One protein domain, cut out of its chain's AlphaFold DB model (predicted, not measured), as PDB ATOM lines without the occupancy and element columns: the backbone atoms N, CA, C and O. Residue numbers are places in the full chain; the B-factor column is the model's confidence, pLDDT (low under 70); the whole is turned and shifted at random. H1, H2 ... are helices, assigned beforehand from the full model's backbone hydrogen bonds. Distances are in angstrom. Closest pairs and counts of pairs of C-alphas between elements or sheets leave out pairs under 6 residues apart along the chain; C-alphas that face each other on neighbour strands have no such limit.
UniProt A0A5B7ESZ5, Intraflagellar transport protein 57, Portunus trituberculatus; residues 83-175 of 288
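What this domain is: This is residues 83 to 175 of the 288 residues of the protein "Intraflagellar transport protein 57" of Portunus trituberculatus (UniProt A0A5B7ESZ5). Two long helices, H1 and H4, lie side by side and run the same way, and a third, H2, packs on H1, the three centres making a triangle. The short H3 lies near the end where these three helices begin, and the chain comes back between them through unnamed stretches, the longest being residues 111 to 123. The printed part has 93 residues with four named helices, H1, H2, H3 and H4 in chain order, and no named strand; its class is all helix. It is compact, with a radius of gyration of the C-alphas of 12.6 A, and rounded, spanning 36 by 28 by 25 A.

Where its parts are: H1, residues 93 to 110, begins with C-alpha 93 at (7.891, -30.003, -40.145) and measures 25.4 A from first to last C-alpha. H4, residues 155 to 172, also has 18 residues and measures 25.1 A, ending with C-alpha 172 at (33.931, -14.277, -44.044). H2, residues 124 to 137, begins with C-alpha 124 at (7.562, -19.929, -34.109) and measures 20.2 A. H3 has four residues, 146 to 149.

How they stand to each other: H1 and H4 touch, with 14 pairs of C-alphas within 8 A, the closest being those of Lys 110 and Ala 168, 5.4 A apart. They run the same way at a shallow tilt of 22 degrees. H1 touches H2 with residues 101 to 108 alone; the closest C-alphas, those of Ala 104 and Ile 131, are 7.1 A apart. These two also run the same way, at a shallow tilt of 31 degrees. H2 and H4 only just touch, with 3 pairs of C-alphas within 8 A, the closest being those of Leu 135 and Leu 164 at 7.3 A; they run the same way at a steep tilt of 47 degrees. With two of these three pairs at a shallow tilt, the helix packing is only just mostly aligned. H3 touches H2, whose residues 125 to 129 alone take part, and the closest C-alphas, those of Asn 125 and Pro 146, are 6.0 A apart. H3 and H4 only just touch, and only at the corner by their link, with 3 pairs of C-alphas within 8 A; the closest are those of Leu 149 and Ala 157 at 5.9 A. H1 and H3 are close but not clearly touching, the C-alphas of Phe 97 and Leu 149 being closest at 7.9 A. In H1, H2 and H4 every O i to N i+4 pair is within hydrogen-bond range, while H3 is too short for such a pair.

The domain as a whole: The two C-alphas farthest apart, those of Tyr 121 and Val 175, are 39.0 A from each other. The printed part has no cut. The link from H1 to H2 is long, that from H2 to H3 short, and that from H3 to H4 tight. The mean pLDDT of the printed part is 78.0; residues 83 to 88, 112 to 121 and 172 to 175 are under 70.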
ATOM      1  N   SER A  83      21.202 -34.183 -45.957       59.28
ATOM      2  CA  SER A  83      20.809 -34.753 -47.248       59.28
ATOM      3  C   SER A  83      20.582 -33.631 -48.258       59.28
ATOM      4  O   SER A  83      19.969 -32.615 -47.928       59.28
ATOM      5  N   ARG A  84      21.074 -33.825 -49.483       60.19
ATOM      6  CA  ARG A  84      21.138 -32.820 -50.556       60.19
ATOM      7  C   ARG A  84      19.819 -32.070 -50.802       60.19
ATOM      8  O   ARG A  84      19.816 -30.944 -51.270       60.19
ATOM      9  N   HIS A  85      18.696 -32.675 -50.427       64.25
ATOM     10  CA  HIS A  85      17.352 -32.149 -50.655       64.25
ATOM     11  C   HIS A  85      16.543 -31.946 -49.358       64.25
ATOM     12  O   HIS A  85      15.316 -31.899 -49.399       64.25
ATOM     13  N   TYR A  86      17.200 -31.855 -48.195       65.94
ATOM     14  CA  TYR A  86      16.538 -31.903 -46.882       65.94
ATOM     15  C   TYR A  86      15.520 -30.770 -46.640       65.94
ATOM     16  O   TYR A  86      14.487 -31.009 -46.022       65.94
ATOM     17  N   PHE A  87      15.768 -29.560 -47.152       65.06
ATOM     18  CA  PHE A  87      14.822 -28.433 -47.057       65.06
ATOM     19  C   PHE A  87      13.848 -28.341 -48.243       65.06
ATOM     20  O   PHE A  87      12.857 -27.613 -48.170       65.06
ATOM     21  N   ALA A  88      14.114 -29.080 -49.325       65.44
ATOM     22  CA  ALA A  88      13.263 -29.123 -50.512       65.44
ATOM     23  C   ALA A  88      12.143 -30.167 -50.379       65.44
ATOM     24  O   ALA A  88      11.049 -29.970 -50.900       65.44
ATOM     25  N   ILE A  89      12.395 -31.260 -49.653       75.12
ATOM     26  CA  ILE A  89      11.415 -32.323 -49.419       75.12
ATOM     27  C   ILE A  89      10.793 -32.128 -48.032       75.12
ATOM     28  O   ILE A  89      11.535 -32.103 -47.048       75.12
ATOM     29  N   PRO A  90       9.460 -32.023 -47.902       75.50
ATOM     30  CA  PRO A  90       8.818 -32.014 -46.595       75.50
ATOM     31  C   PRO A  90       9.036 -33.376 -45.932       75.50
ATOM     32  O   PRO A  90       8.625 -34.410 -46.456       75.50
ATOM     33  N   THR A  91       9.723 -33.383 -44.796       73.94
ATOM     34  CA  THR A  91       9.943 -34.592 -43.997       73.94
ATOM     35  C   THR A  91       9.165 -34.437 -42.702       73.94
ATOM     36  O   THR A  91       7.962 -34.687 -42.669       73.94
ATOM     37  N   ASN A  92       9.821 -33.956 -41.653       79.94
ATOM     38  CA  ASN A  92       9.198 -33.635 -40.385       79.94
ATOM     39  C   ASN A  92       9.163 -32.110 -40.192       79.94
ATOM     40  O   ASN A  92      10.218 -31.520 -39.960       79.94
ATOM     41  N   PRO A  93       7.986 -31.460 -40.223       78.94
ATOM     42  CA  PRO A  93       7.891 -30.003 -40.145       78.94
ATOM     43  C   PRO A  93       8.445 -29.430 -38.833       78.94
ATOM     44  O   PRO A  93       8.994 -28.334 -38.836       78.94
ATOM     45  N   GLY A  94       8.350 -30.165 -37.716       79.12
ATOM     46  CA  GLY A  94       8.887 -29.709 -36.429       79.12
ATOM     47  C   GLY A  94      10.417 -29.684 -36.409       79.12
ATOM     48  O   GLY A  94      11.024 -28.686 -36.030       79.12
ATOM     49  N   GLU A  95      11.040 -30.762 -36.884       80.62
ATOM     50  CA  GLU A  95      12.501 -30.873 -36.978       80.62
ATOM     51  C   GLU A  95      13.070 -29.930 -38.044       80.62
ATOM     52  O   GLU A  95      14.067 -29.251 -37.806       80.62
ATOM     53  N   GLN A  96      12.403 -29.822 -39.195       82.00
ATOM     54  CA  GLN A  96      12.789 -28.915 -40.275       82.00
ATOM     55  C   GLN A  96      12.708 -27.455 -39.839       82.00
ATOM     56  O   GLN A  96      13.607 -26.678 -40.154       82.00
ATOM     57  N   PHE A  97      11.679 -27.079 -39.074       83.50
ATOM     58  CA  PHE A  97      11.578 -25.738 -38.508       83.50
ATOM     59  C   PHE A  97      12.696 -25.461 -37.496       83.50
ATOM     60  O   PHE A  97      13.356 -24.422 -37.579       83.50
ATOM     61  N   TYR A  98      12.963 -26.395 -36.581       83.12
ATOM     62  CA  TYR A  98      14.073 -26.270 -35.634       83.12
ATOM     63  C   TYR A  98      15.420 -26.116 -36.355       83.12
ATOM     64  O   TYR A  98      16.200 -25.222 -36.036       83.12
ATOM     65  N   LEU A  99      15.674 -26.929 -37.379       80.75
ATOM     66  CA  LEU A  99      16.897 -26.866 -38.179       80.75
ATOM     67  C   LEU A  99      17.018 -25.575 -38.981       80.75
ATOM     68  O   LEU A  99      18.081 -24.966 -38.997       80.75
ATOM     69  N   PHE A 100      15.936 -25.136 -39.623       85.12
ATOM     70  CA  PHE A 100      15.898 -23.869 -40.347       85.12
ATOM     71  C   PHE A 100      16.249 -22.702 -39.419       85.12
ATOM     72  O   PHE A 100      17.094 -21.870 -39.743       85.12
ATOM     73  N   THR A 101      15.619 -22.655 -38.248       85.12
ATOM     74  CA  THR A 101      15.788 -21.552 -37.302       85.12
ATOM     75  C   THR A 101      17.165 -21.556 -36.634       85.12
ATOM     76  O   THR A 101      17.784 -20.497 -36.525       85.12
ATOM     77  N   SER A 102      17.699 -22.722 -36.263       83.06
ATOM     78  CA  SER A 102      19.067 -22.834 -35.737       83.06
ATOM     79  C   SER A 102      20.124 -22.523 -36.801       83.06
ATOM     80  O   SER A 102      21.078 -21.797 -36.516       83.06
ATOM     81  N   LEU A 103      19.929 -22.959 -38.049       83.50
ATOM     82  CA  LEU A 103      20.807 -22.604 -39.165       83.50
ATOM     83  C   LEU A 103      20.799 -21.098 -39.451       83.50
ATOM     84  O   LEU A 103      21.858 -20.494 -39.615       83.50
ATOM     85  N   ALA A 104      19.617 -20.480 -39.476       85.88
ATOM     86  CA  ALA A 104      19.479 -19.042 -39.664       85.88
ATOM     87  C   ALA A 104      20.174 -18.259 -38.539       85.88
ATOM     88  O   ALA A 104      20.919 -17.323 -38.823       85.88
ATOM     89  N   ALA A 105      20.000 -18.674 -37.279       85.19
ATOM     90  CA  ALA A 105      20.686 -18.064 -36.142       85.19
ATOM     91  C   ALA A 105      22.215 -18.168 -36.277       85.19
ATOM     92  O   ALA A 105      22.922 -17.177 -36.094       85.19
ATOM     93  N   TRP A 106      22.732 -19.332 -36.683       83.31
ATOM     94  CA  TRP A 106      24.164 -19.518 -36.917       83.31
ATOM     95  C   TRP A 106      24.702 -18.618 -38.034       83.31
ATOM     96  O   TRP A 106      25.726 -17.955 -37.851       83.31
ATOM     97  N   LEU A 107      24.001 -18.530 -39.168       83.94
ATOM     98  CA  LEU A 107      24.384 -17.641 -40.268       83.94
ATOM     99  C   LEU A 107      24.379 -16.170 -39.836       83.94
ATOM    100  O   LEU A 107      25.287 -15.417 -40.189       83.94
ATOM    101  N   ILE A 108      23.410 -15.759 -39.019       83.06
ATOM    102  CA  ILE A 108      23.337 -14.389 -38.502       83.06
ATOM    103  C   ILE A 108      24.514 -14.106 -37.556       83.06
ATOM    104  O   ILE A 108      25.186 -13.083 -37.726       83.06
ATOM    105  N   CYS A 109      24.875 -15.052 -36.684       82.19
ATOM    106  CA  CYS A 109      26.097 -14.990 -35.873       82.19
ATOM    107  C   CYS A 109      27.357 -14.800 -36.727       82.19
ATOM    108  O   CYS A 109      28.222 -13.990 -36.383       82.19
ATOM    109  N   LYS A 110      27.440 -15.457 -37.890       76.12
ATOM    110  CA  LYS A 110      28.556 -15.290 -38.836       76.12
ATOM    111  C   LYS A 110      28.618 -13.916 -39.494       76.12
ATOM    112  O   LYS A 110      29.711 -13.446 -39.800       76.12
ATOM    113  N   THR A 111      27.492 -13.223 -39.640       75.94
ATOM    114  CA  THR A 111      27.473 -11.830 -40.127       75.94
ATOM    115  C   THR A 111      27.913 -10.799 -39.075       75.94
ATOM    116  O   THR A 111      27.965  -9.605 -39.371       75.94
ATOM    117  N   GLY A 112      28.283 -11.233 -37.862       67.94
ATOM    118  CA  GLY A 112      28.731 -10.362 -36.768       67.94
ATOM    119  C   GLY A 112      27.599  -9.868 -35.865       67.94
ATOM    120  O   GLY A 112      27.795  -8.930 -35.093       67.94
ATOM    121  N   ARG A 113      26.410 -10.475 -35.952       67.75
ATOM    122  CA  ARG A 113      25.242 -10.155 -35.121       67.75
ATOM    123  C   ARG A 113      24.887 -11.357 -34.269       67.75
ATOM    124  O   ARG A 113      24.649 -12.426 -34.801       67.75
ATOM    125  N   HIS A 114      24.847 -11.189 -32.955       61.47
ATOM    126  CA  HIS A 114      24.512 -12.290 -32.062       61.47
ATOM    127  C   HIS A 114      22.996 -12.489 -32.004       61.47
ATOM    128  O   HIS A 114      22.273 -11.606 -31.541       61.47
ATOM    129  N   MET A 115      22.538 -13.657 -32.438       66.44
ATOM    130  CA  MET A 115      21.211 -14.172 -32.122       66.44
ATOM    131  C   MET A 115      21.359 -15.383 -31.218       66.44
ATOM    132  O   MET A 115      22.196 -16.246 -31.475       66.44
ATOM    133  N   GLU A 116      20.531 -15.463 -30.178       60.72
ATOM    134  CA  GLU A 116      20.437 -16.699 -29.411       60.72
ATOM    135  C   GLU A 116      19.785 -17.794 -30.267       60.72
ATOM    136  O   GLU A 116      18.856 -17.506 -31.032       60.72
ATOM    137  N   PRO A 117      20.288 -19.040 -30.187       66.25
ATOM    138  CA  PRO A 117      19.678 -20.153 -30.887       66.25
ATOM    139  C   PRO A 117      18.242 -20.332 -30.369       66.25
ATOM    140  O   PRO A 117      18.041 -20.390 -29.153       66.25
ATOM    141  N   PRO A 118      17.252 -20.418 -31.267       67.81
ATOM    142  CA  PRO A 118      15.859 -20.529 -30.871       67.81
ATOM    143  C   PRO A 118      15.622 -21.828 -30.108       67.81
ATOM    144  O   PRO A 118      16.089 -22.901 -30.504       67.81
ATOM    145  N   GLN A 119      14.915 -21.718 -28.991       64.56
ATOM    146  CA  GLN A 119      14.559 -22.849 -28.147       64.56
ATOM    147  C   GLN A 119      13.281 -23.512 -28.669       64.56
ATOM    148  O   GLN A 119      12.428 -22.870 -29.274       64.56
ATOM    149  N   GLU A 120      13.110 -24.809 -28.401       61.44
ATOM    150  CA  GLU A 120      11.927 -25.584 -28.826       61.44
ATOM    151  C   GLU A 120      10.592 -25.044 -28.268       61.44
ATOM    152  O   GLU A 120       9.525 -25.403 -28.762       61.44
ATOM    153  N   TYR A 121      10.652 -24.177 -27.253       61.31
ATOM    154  CA  TYR A 121       9.502 -23.533 -26.614       61.31
ATOM    155  C   TYR A 121       9.243 -22.102 -27.103       61.31
ATOM    156  O   TYR A 121       8.282 -21.481 -26.649       61.31
ATOM    157  N   ASP A 122      10.083 -21.568 -27.993       73.38
ATOM    158  CA  ASP A 122       9.887 -20.229 -28.537       73.38
ATOM    159  C   ASP A 122       8.718 -20.202 -29.523       73.38
ATOM    160  O   ASP A 122       8.516 -21.115 -30.330       73.38
ATOM    161  N   ASP A 123       7.956 -19.107 -29.499       80.75
ATOM    162  CA  ASP A 123       6.864 -18.907 -30.442       80.75
ATOM    163  C   ASP A 123       7.407 -18.875 -31.884       80.75
ATOM    164  O   ASP A 123       8.174 -17.971 -32.239       80.75
ATOM    165  N   PRO A 124       6.963 -19.779 -32.782       81.19
ATOM    166  CA  PRO A 124       7.562 -19.929 -34.109       81.19
ATOM    167  C   PRO A 124       7.450 -18.647 -34.942       81.19
ATOM    168  O   PRO A 124       8.361 -18.281 -35.679       81.19
ATOM    169  N   ASN A 125       6.341 -17.918 -34.786       85.81
ATOM    170  CA  ASN A 125       6.120 -16.636 -35.451       85.81
ATOM    171  C   ASN A 125       7.087 -15.542 -34.979       85.81
ATOM    172  O   ASN A 125       7.511 -14.721 -35.793       85.81
ATOM    173  N   SER A 126       7.416 -15.520 -33.689       86.19
ATOM    174  CA  SER A 126       8.301 -14.517 -33.093       86.19
ATOM    175  C   SER A 126       9.737 -14.730 -33.567       86.19
ATOM    176  O   SER A 126      10.370 -13.788 -34.043       86.19
ATOM    177  N   THR A 127      10.207 -15.981 -33.566       85.44
ATOM    178  CA  THR A 127      11.527 -16.357 -34.097       85.44
ATOM    179  C   THR A 127      11.649 -16.035 -35.584       85.44
ATOM    180  O   THR A 127      12.625 -15.413 -36.002       85.44
ATOM    181  N   ILE A 128      10.638 -16.383 -36.388       87.38
ATOM    182  CA  ILE A 128      10.618 -16.043 -37.817       87.38
ATOM    183  C   ILE A 128      10.677 -14.525 -38.021       87.38
ATOM    184  O   ILE A 128      11.439 -14.053 -38.862       87.38
ATOM    185  N   SER A 129       9.894 -13.758 -37.261       86.94
ATOM    186  CA  SER A 129       9.869 -12.295 -37.387       86.94
ATOM    187  C   SER A 129      11.233 -11.685 -37.060       86.94
ATOM    188  O   SER A 129      11.710 -10.841 -37.811       86.94
ATOM    189  N   SER A 130      11.907 -12.190 -36.023       86.44
ATOM    190  CA  SER A 130      13.276 -11.791 -35.673       86.44
ATOM    191  C   SER A 130      14.268 -12.058 -36.816       86.44
ATOM    192  O   SER A 130      14.997 -11.158 -37.237       86.44
ATOM    193  N   ILE A 131      14.237 -13.261 -37.405       86.94
ATOM    194  CA  ILE A 131      15.084 -13.623 -38.558       86.94
ATOM    195  C   ILE A 131      14.813 -12.695 -39.757       86.94
ATOM    196  O   ILE A 131      15.749 -12.209 -40.398       86.94
ATOM    197  N   LEU A 132      13.541 -12.412 -40.056       86.06
ATOM    198  CA  LEU A 132      13.148 -11.521 -41.154       86.06
ATOM    199  C   LEU A 132      13.577 -10.069 -40.914       86.06
ATOM    200  O   LEU A 132      14.007  -9.393 -41.850       86.06
ATOM    201  N   ASP A 133      13.512  -9.582 -39.678       86.19
ATOM    202  CA  ASP A 133      13.973  -8.239 -39.336       86.19
ATOM    203  C   ASP A 133      15.495  -8.109 -39.475       86.19
ATOM    204  O   ASP A 133      15.984  -7.085 -39.962       86.19
ATOM    205  N   HIS A 134      16.260  -9.158 -39.158       83.62
ATOM    206  CA  HIS A 134      17.692  -9.191 -39.458       83.62
ATOM    207  C   HIS A 134      17.976  -9.155 -40.965       83.62
ATOM    208  O   HIS A 134      18.867  -8.415 -41.385       83.62
ATOM    209  N   LEU A 135      17.198  -9.865 -41.785       84.88
ATOM    210  CA  LEU A 135      17.307  -9.799 -43.247       84.88
ATOM    211  C   LEU A 135      17.002  -8.405 -43.807       84.88
ATOM    212  O   LEU A 135      17.729  -7.912 -44.672       84.88
ATOM    213  N   ARG A 136      15.974  -7.734 -43.277       85.38
ATOM    214  CA  ARG A 136      15.638  -6.352 -43.651       85.38
ATOM    215  C   ARG A 136      16.769  -5.389 -43.315       85.38
ATOM    216  O   ARG A 136      17.105  -4.529 -44.122       85.38
ATOM    217  N   GLN A 137      17.403  -5.561 -42.157       83.25
ATOM    218  CA  GLN A 137      18.558  -4.756 -41.757       83.25
ATOM    219  C   GLN A 137      19.804  -5.008 -42.624       83.25
ATOM    220  O   GLN A 137      20.657  -4.129 -42.714       83.25
ATOM    221  N   LEU A 138      19.919  -6.182 -43.253       77.50
ATOM    222  CA  LEU A 138      20.962  -6.503 -44.237       77.50
ATOM    223  C   LEU A 138      20.621  -5.997 -45.655       77.50
ATOM    224  O   LEU A 138      21.445  -6.109 -46.560       77.50
ATOM    225  N   GLY A 139      19.435  -5.405 -45.849       75.94
ATOM    226  CA  GLY A 139      19.007  -4.800 -47.111       75.94
ATOM    227  C   GLY A 139      18.240  -5.736 -48.049       75.94
ATOM    228  O   GLY A 139      18.101  -5.416 -49.227       75.94
ATOM    229  N   VAL A 140      17.738  -6.879 -47.564       76.62
ATOM    230  CA  VAL A 140      16.892  -7.783 -48.362       76.62
ATOM    231  C   VAL A 140      15.419  -7.458 -48.137       76.62
ATOM    232  O   VAL A 140      14.926  -7.487 -47.009       76.62
ATOM    233  N   THR A 141      14.689  -7.185 -49.219       70.94
ATOM    234  CA  THR A 141      13.232  -7.019 -49.185       70.94
ATOM    235  C   THR A 141      12.561  -8.387 -49.178       70.94
ATOM    236  O   THR A 141      12.596  -9.105 -50.176       70.94
ATOM    237  N   VAL A 142      11.958  -8.751 -48.048       73.44
ATOM    238  CA  VAL A 142      11.214 -10.003 -47.891       73.44
ATOM    239  C   VAL A 142       9.739  -9.668 -47.679       73.44
ATOM    240  O   VAL A 142       9.379  -9.146 -46.621       73.44
ATOM    241  N   ASP A 143       8.910  -9.925 -48.695       73.12
ATOM    242  CA  ASP A 143       7.465  -9.650 -48.690       73.12
ATOM    243  C   ASP A 143       6.656 -10.952 -48.718       73.12
ATOM    244  O   ASP A 143       6.021 -11.326 -49.700       73.12
ATOM    245  N   PHE A 144       6.743 -11.713 -47.631       79.94
ATOM    246  CA  PHE A 144       5.857 -12.849 -47.421       79.94
ATOM    247  C   PHE A 144       5.549 -13.032 -45.931       79.94
ATOM    248  O   PHE A 144       6.362 -12.674 -45.074       79.94
ATOM    249  N   PRO A 145       4.367 -13.576 -45.588       80.00
ATOM    250  CA  PRO A 145       3.952 -13.692 -44.198       80.00
ATOM    251  C   PRO A 145       4.749 -14.787 -43.460       80.00
ATOM    252  O   PRO A 145       5.026 -15.839 -44.046       80.00
ATOM    253  N   PRO A 146       5.029 -14.619 -42.149       80.75
ATOM    254  CA  PRO A 146       5.702 -15.628 -41.320       80.75
ATOM    255  C   PRO A 146       5.031 -17.007 -41.337       80.75
ATOM    256  O   PRO A 146       5.683 -18.026 -41.128       80.75
ATOM    257  N   SER A 147       3.731 -17.071 -41.635       83.25
ATOM    258  CA  SER A 147       2.990 -18.329 -41.757       83.25
ATOM    259  C   SER A 147       3.579 -19.283 -42.799       83.25
ATOM    260  O   SER A 147       3.524 -20.492 -42.585       83.25
ATOM    261  N   LYS A 148       4.184 -18.768 -43.879       80.94
ATOM    262  CA  LYS A 148       4.788 -19.588 -44.942       80.94
ATOM    263  C   LYS A 148       6.110 -20.246 -44.532       80.94
ATOM    264  O   LYS A 148       6.475 -21.264 -45.103       80.94
ATOM    265  N   LEU A 149       6.803 -19.709 -43.528       83.06
ATOM    266  CA  LEU A 149       8.071 -20.255 -43.022       83.06
ATOM    267  C   LEU A 149       7.884 -21.299 -41.914       83.06
ATOM    268  O   LEU A 149       8.830 -22.008 -41.583       83.06
ATOM    269  N   LYS A 150       6.673 -21.432 -41.355       81.19
ATOM    270  CA  LYS A 150       6.384 -22.403 -40.284       81.19
ATOM    271  C   LYS A 150       6.601 -23.853 -40.696       81.19
ATOM    272  O   LYS A 150       6.880 -24.682 -39.843       81.19
ATOM    273  N   ALA A 151       6.451 -24.151 -41.984       78.12
ATOM    274  CA  ALA A 151       6.678 -25.492 -42.506       78.12
ATOM    275  C   ALA A 151       8.156 -25.910 -42.427       78.12
ATOM    276  O   ALA A 151       8.448 -27.097 -42.537       78.12
ATOM    277  N   GLY A 152       9.089 -24.956 -42.278       72.44
ATOM    278  CA  GLY A 152      10.531 -25.222 -42.246       72.44
ATOM    279  C   GLY A 152      11.104 -25.775 -43.557       72.44
ATOM    280  O   GLY A 152      12.296 -26.049 -43.625       72.44
ATOM    281  N   CYS A 153      10.280 -25.935 -44.594       74.25
ATOM    282  CA  CYS A 153      10.635 -26.479 -45.899       74.25
ATOM    283  C   CYS A 153       9.958 -25.677 -47.020       74.25
ATOM    284  O   CYS A 153       8.904 -25.068 -46.820       74.25
ATOM    285  N   GLY A 154      10.586 -25.667 -48.196       81.56
ATOM    286  CA  GLY A 154      10.103 -24.970 -49.388       81.56
ATOM    287  C   GLY A 154      10.933 -23.751 -49.796       81.56
ATOM    288  O   GLY A 154      11.879 -23.340 -49.123       81.56
ATOM    289  N   GLU A 155      10.545 -23.155 -50.923       82.94
ATOM    290  CA  GLU A 155      11.290 -22.089 -51.610       82.94
ATOM    291  C   GLU A 155      11.596 -20.880 -50.716       82.94
ATOM    292  O   GLU A 155      12.712 -20.373 -50.706       82.94
ATOM    293  N   HIS A 156      10.628 -20.457 -49.899       84.94
ATOM    294  CA  HIS A 156      10.762 -19.285 -49.032       84.94
ATOM    295  C   HIS A 156      11.818 -19.496 -47.933       84.94
ATOM    296  O   HIS A 156      12.556 -18.571 -47.595       84.94
ATOM    297  N   ALA A 157      11.905 -20.714 -47.383       85.12
ATOM    298  CA  ALA A 157      12.902 -21.064 -46.374       85.12
ATOM    299  C   ALA A 157      14.305 -21.126 -46.993       85.12
ATOM    300  O   ALA A 157      15.247 -20.557 -46.442       85.12
ATOM    301  N   ILE A 158      14.423 -21.744 -48.173       85.62
ATOM    302  CA  ILE A 158      15.685 -21.832 -48.917       85.62
ATOM    303  C   ILE A 158      16.169 -20.433 -49.306       85.62
ATOM    304  O   ILE A 158      17.326 -20.110 -49.069       85.62
ATOM    305  N   PHE A 159      15.285 -19.566 -49.806       86.25
ATOM    306  CA  PHE A 159      15.619 -18.186 -50.161       86.25
ATOM    307  C   PHE A 159      16.177 -17.395 -48.970       86.25
ATOM    308  O   PHE A 159      17.182 -16.697 -49.100       86.25
ATOM    309  N   VAL A 160      15.551 -17.509 -47.794       87.06
ATOM    310  CA  VAL A 160      16.030 -16.849 -46.568       87.06
ATOM    311  C   VAL A 160      17.435 -17.323 -46.207       87.06
ATOM    312  O   VAL A 160      18.310 -16.496 -45.953       87.06
ATOM    313  N   LEU A 161      17.661 -18.636 -46.218       86.44
ATOM    314  CA  LEU A 161      18.964 -19.220 -45.911       86.44
ATOM    315  C   LEU A 161      20.027 -18.838 -46.944       86.44
ATOM    316  O   LEU A 161      21.140 -18.496 -46.556       86.44
ATOM    317  N   ASP A 162      19.683 -18.836 -48.231       87.75
ATOM    318  CA  ASP A 162      20.579 -18.473 -49.330       87.75
ATOM    319  C   ASP A 162      21.080 -17.033 -49.197       87.75
ATOM    320  O   ASP A 162      22.283 -16.770 -49.227       87.75
ATOM    321  N   ARG A 163      20.166 -16.095 -48.923       87.31
ATOM    322  CA  ARG A 163      20.533 -14.696 -48.686       87.31
ATOM    323  C   ARG A 163      21.399 -14.540 -47.446       87.31
ATOM    324  O   ARG A 163      22.404 -13.834 -47.505       87.31
ATOM    325  N   LEU A 164      21.049 -15.195 -46.340       85.94
ATOM    326  CA  LEU A 164      21.865 -15.167 -45.124       85.94
ATOM    327  C   LEU A 164      23.268 -15.746 -45.366       85.94
ATOM    328  O   LEU A 164      24.249 -15.172 -44.893       85.94
ATOM    329  N   ALA A 165      23.376 -16.828 -46.139       86.94
ATOM    330  CA  ALA A 165      24.646 -17.440 -46.511       86.94
ATOM    331  C   ALA A 165      25.497 -16.509 -47.389       86.94
ATOM    332  O   ALA A 165      26.692 -16.367 -47.129       86.94
ATOM    333  N   ASP A 166      24.901 -15.800 -48.350       86.38
ATOM    334  CA  ASP A 166      25.603 -14.794 -49.157       86.38
ATOM    335  C   ASP A 166      26.207 -13.679 -48.291       86.38
ATOM    336  O   ASP A 166      27.348 -13.263 -48.510       86.38
ATOM    337  N   PHE A 167      25.467 -13.180 -47.295       82.81
ATOM    338  CA  PHE A 167      26.003 -12.177 -46.367       82.81
ATOM    339  C   PHE A 167      27.086 -12.757 -45.461       82.81
ATOM    340  O   PHE A 167      28.113 -12.110 -45.251       82.81
ATOM    341  N   ALA A 168      26.908 -13.980 -44.964       83.38
ATOM    342  CA  ALA A 168      27.927 -14.651 -44.166       83.38
ATOM    343  C   ALA A 168      29.228 -14.845 -44.967       83.38
ATOM    344  O   ALA A 168      30.313 -14.588 -44.446       83.38
ATOM    345  N   LEU A 169      29.137 -15.204 -46.251       82.56
ATOM    346  CA  LEU A 169      30.288 -15.347 -47.144       82.56
ATOM    347  C   LEU A 169      30.989 -14.015 -47.420       82.56
ATOM    348  O   LEU A 169      32.220 -13.954 -47.362       82.56
ATOM    349  N   LYS A 170      30.227 -12.940 -47.662       81.50
ATOM    350  CA  LYS A 170      30.779 -11.584 -47.831       81.50
ATOM    351  C   LYS A 170      31.580 -11.147 -46.606       81.50
ATOM    352  O   LYS A 170      32.667 -10.597 -46.751       81.50
ATOM    353  N   ASN A 171      31.081 -11.434 -45.406       75.00
ATOM    354  CA  ASN A 171      31.767 -11.085 -44.162       75.00
ATOM    355  C   ASN A 171      32.964 -12.008 -43.877       75.00
ATOM    356  O   ASN A 171      33.977 -11.555 -43.343       75.00
ATOM    357  N   SER A 172      32.881 -13.281 -44.272       69.56
ATOM    358  CA  SER A 172      33.931 -14.277 -44.044       69.56
ATOM    359  C   SER A 172      35.179 -14.086 -44.920       69.56
ATOM    360  O   SER A 172      36.162 -14.784 -44.668       69.56
ATOM    361  N   ASN A 173      35.165 -13.184 -45.918       61.69
ATOM    362  CA  ASN A 173      36.279 -12.928 -46.852       61.69
ATOM    363  C   ASN A 173      36.988 -14.225 -47.284       61.69
ATOM    364  O   ASN A 173      38.197 -14.386 -47.106       61.69
ATOM    365  N   PHE A 174      36.213 -15.192 -47.781       61.75
ATOM    366  CA  PHE A 174      36.746 -16.505 -48.125       61.75
ATOM    367  C   PHE A 174      37.806 -16.385 -49.226       61.75
ATOM    368  O   PHE A 174      37.533 -15.918 -50.331       61.75
ATOM    369  N   VAL A 175      39.024 -16.835 -48.923       56.91
ATOM    370  CA  VAL A 175      40.108 -16.950 -49.900       56.91
ATOM    371  C   VAL A 175      40.125 -18.383 -50.408       56.91
ATOM    372  O   VAL A 175      40.297 -19.317 -49.622       56.91
TER     373      VAL A 175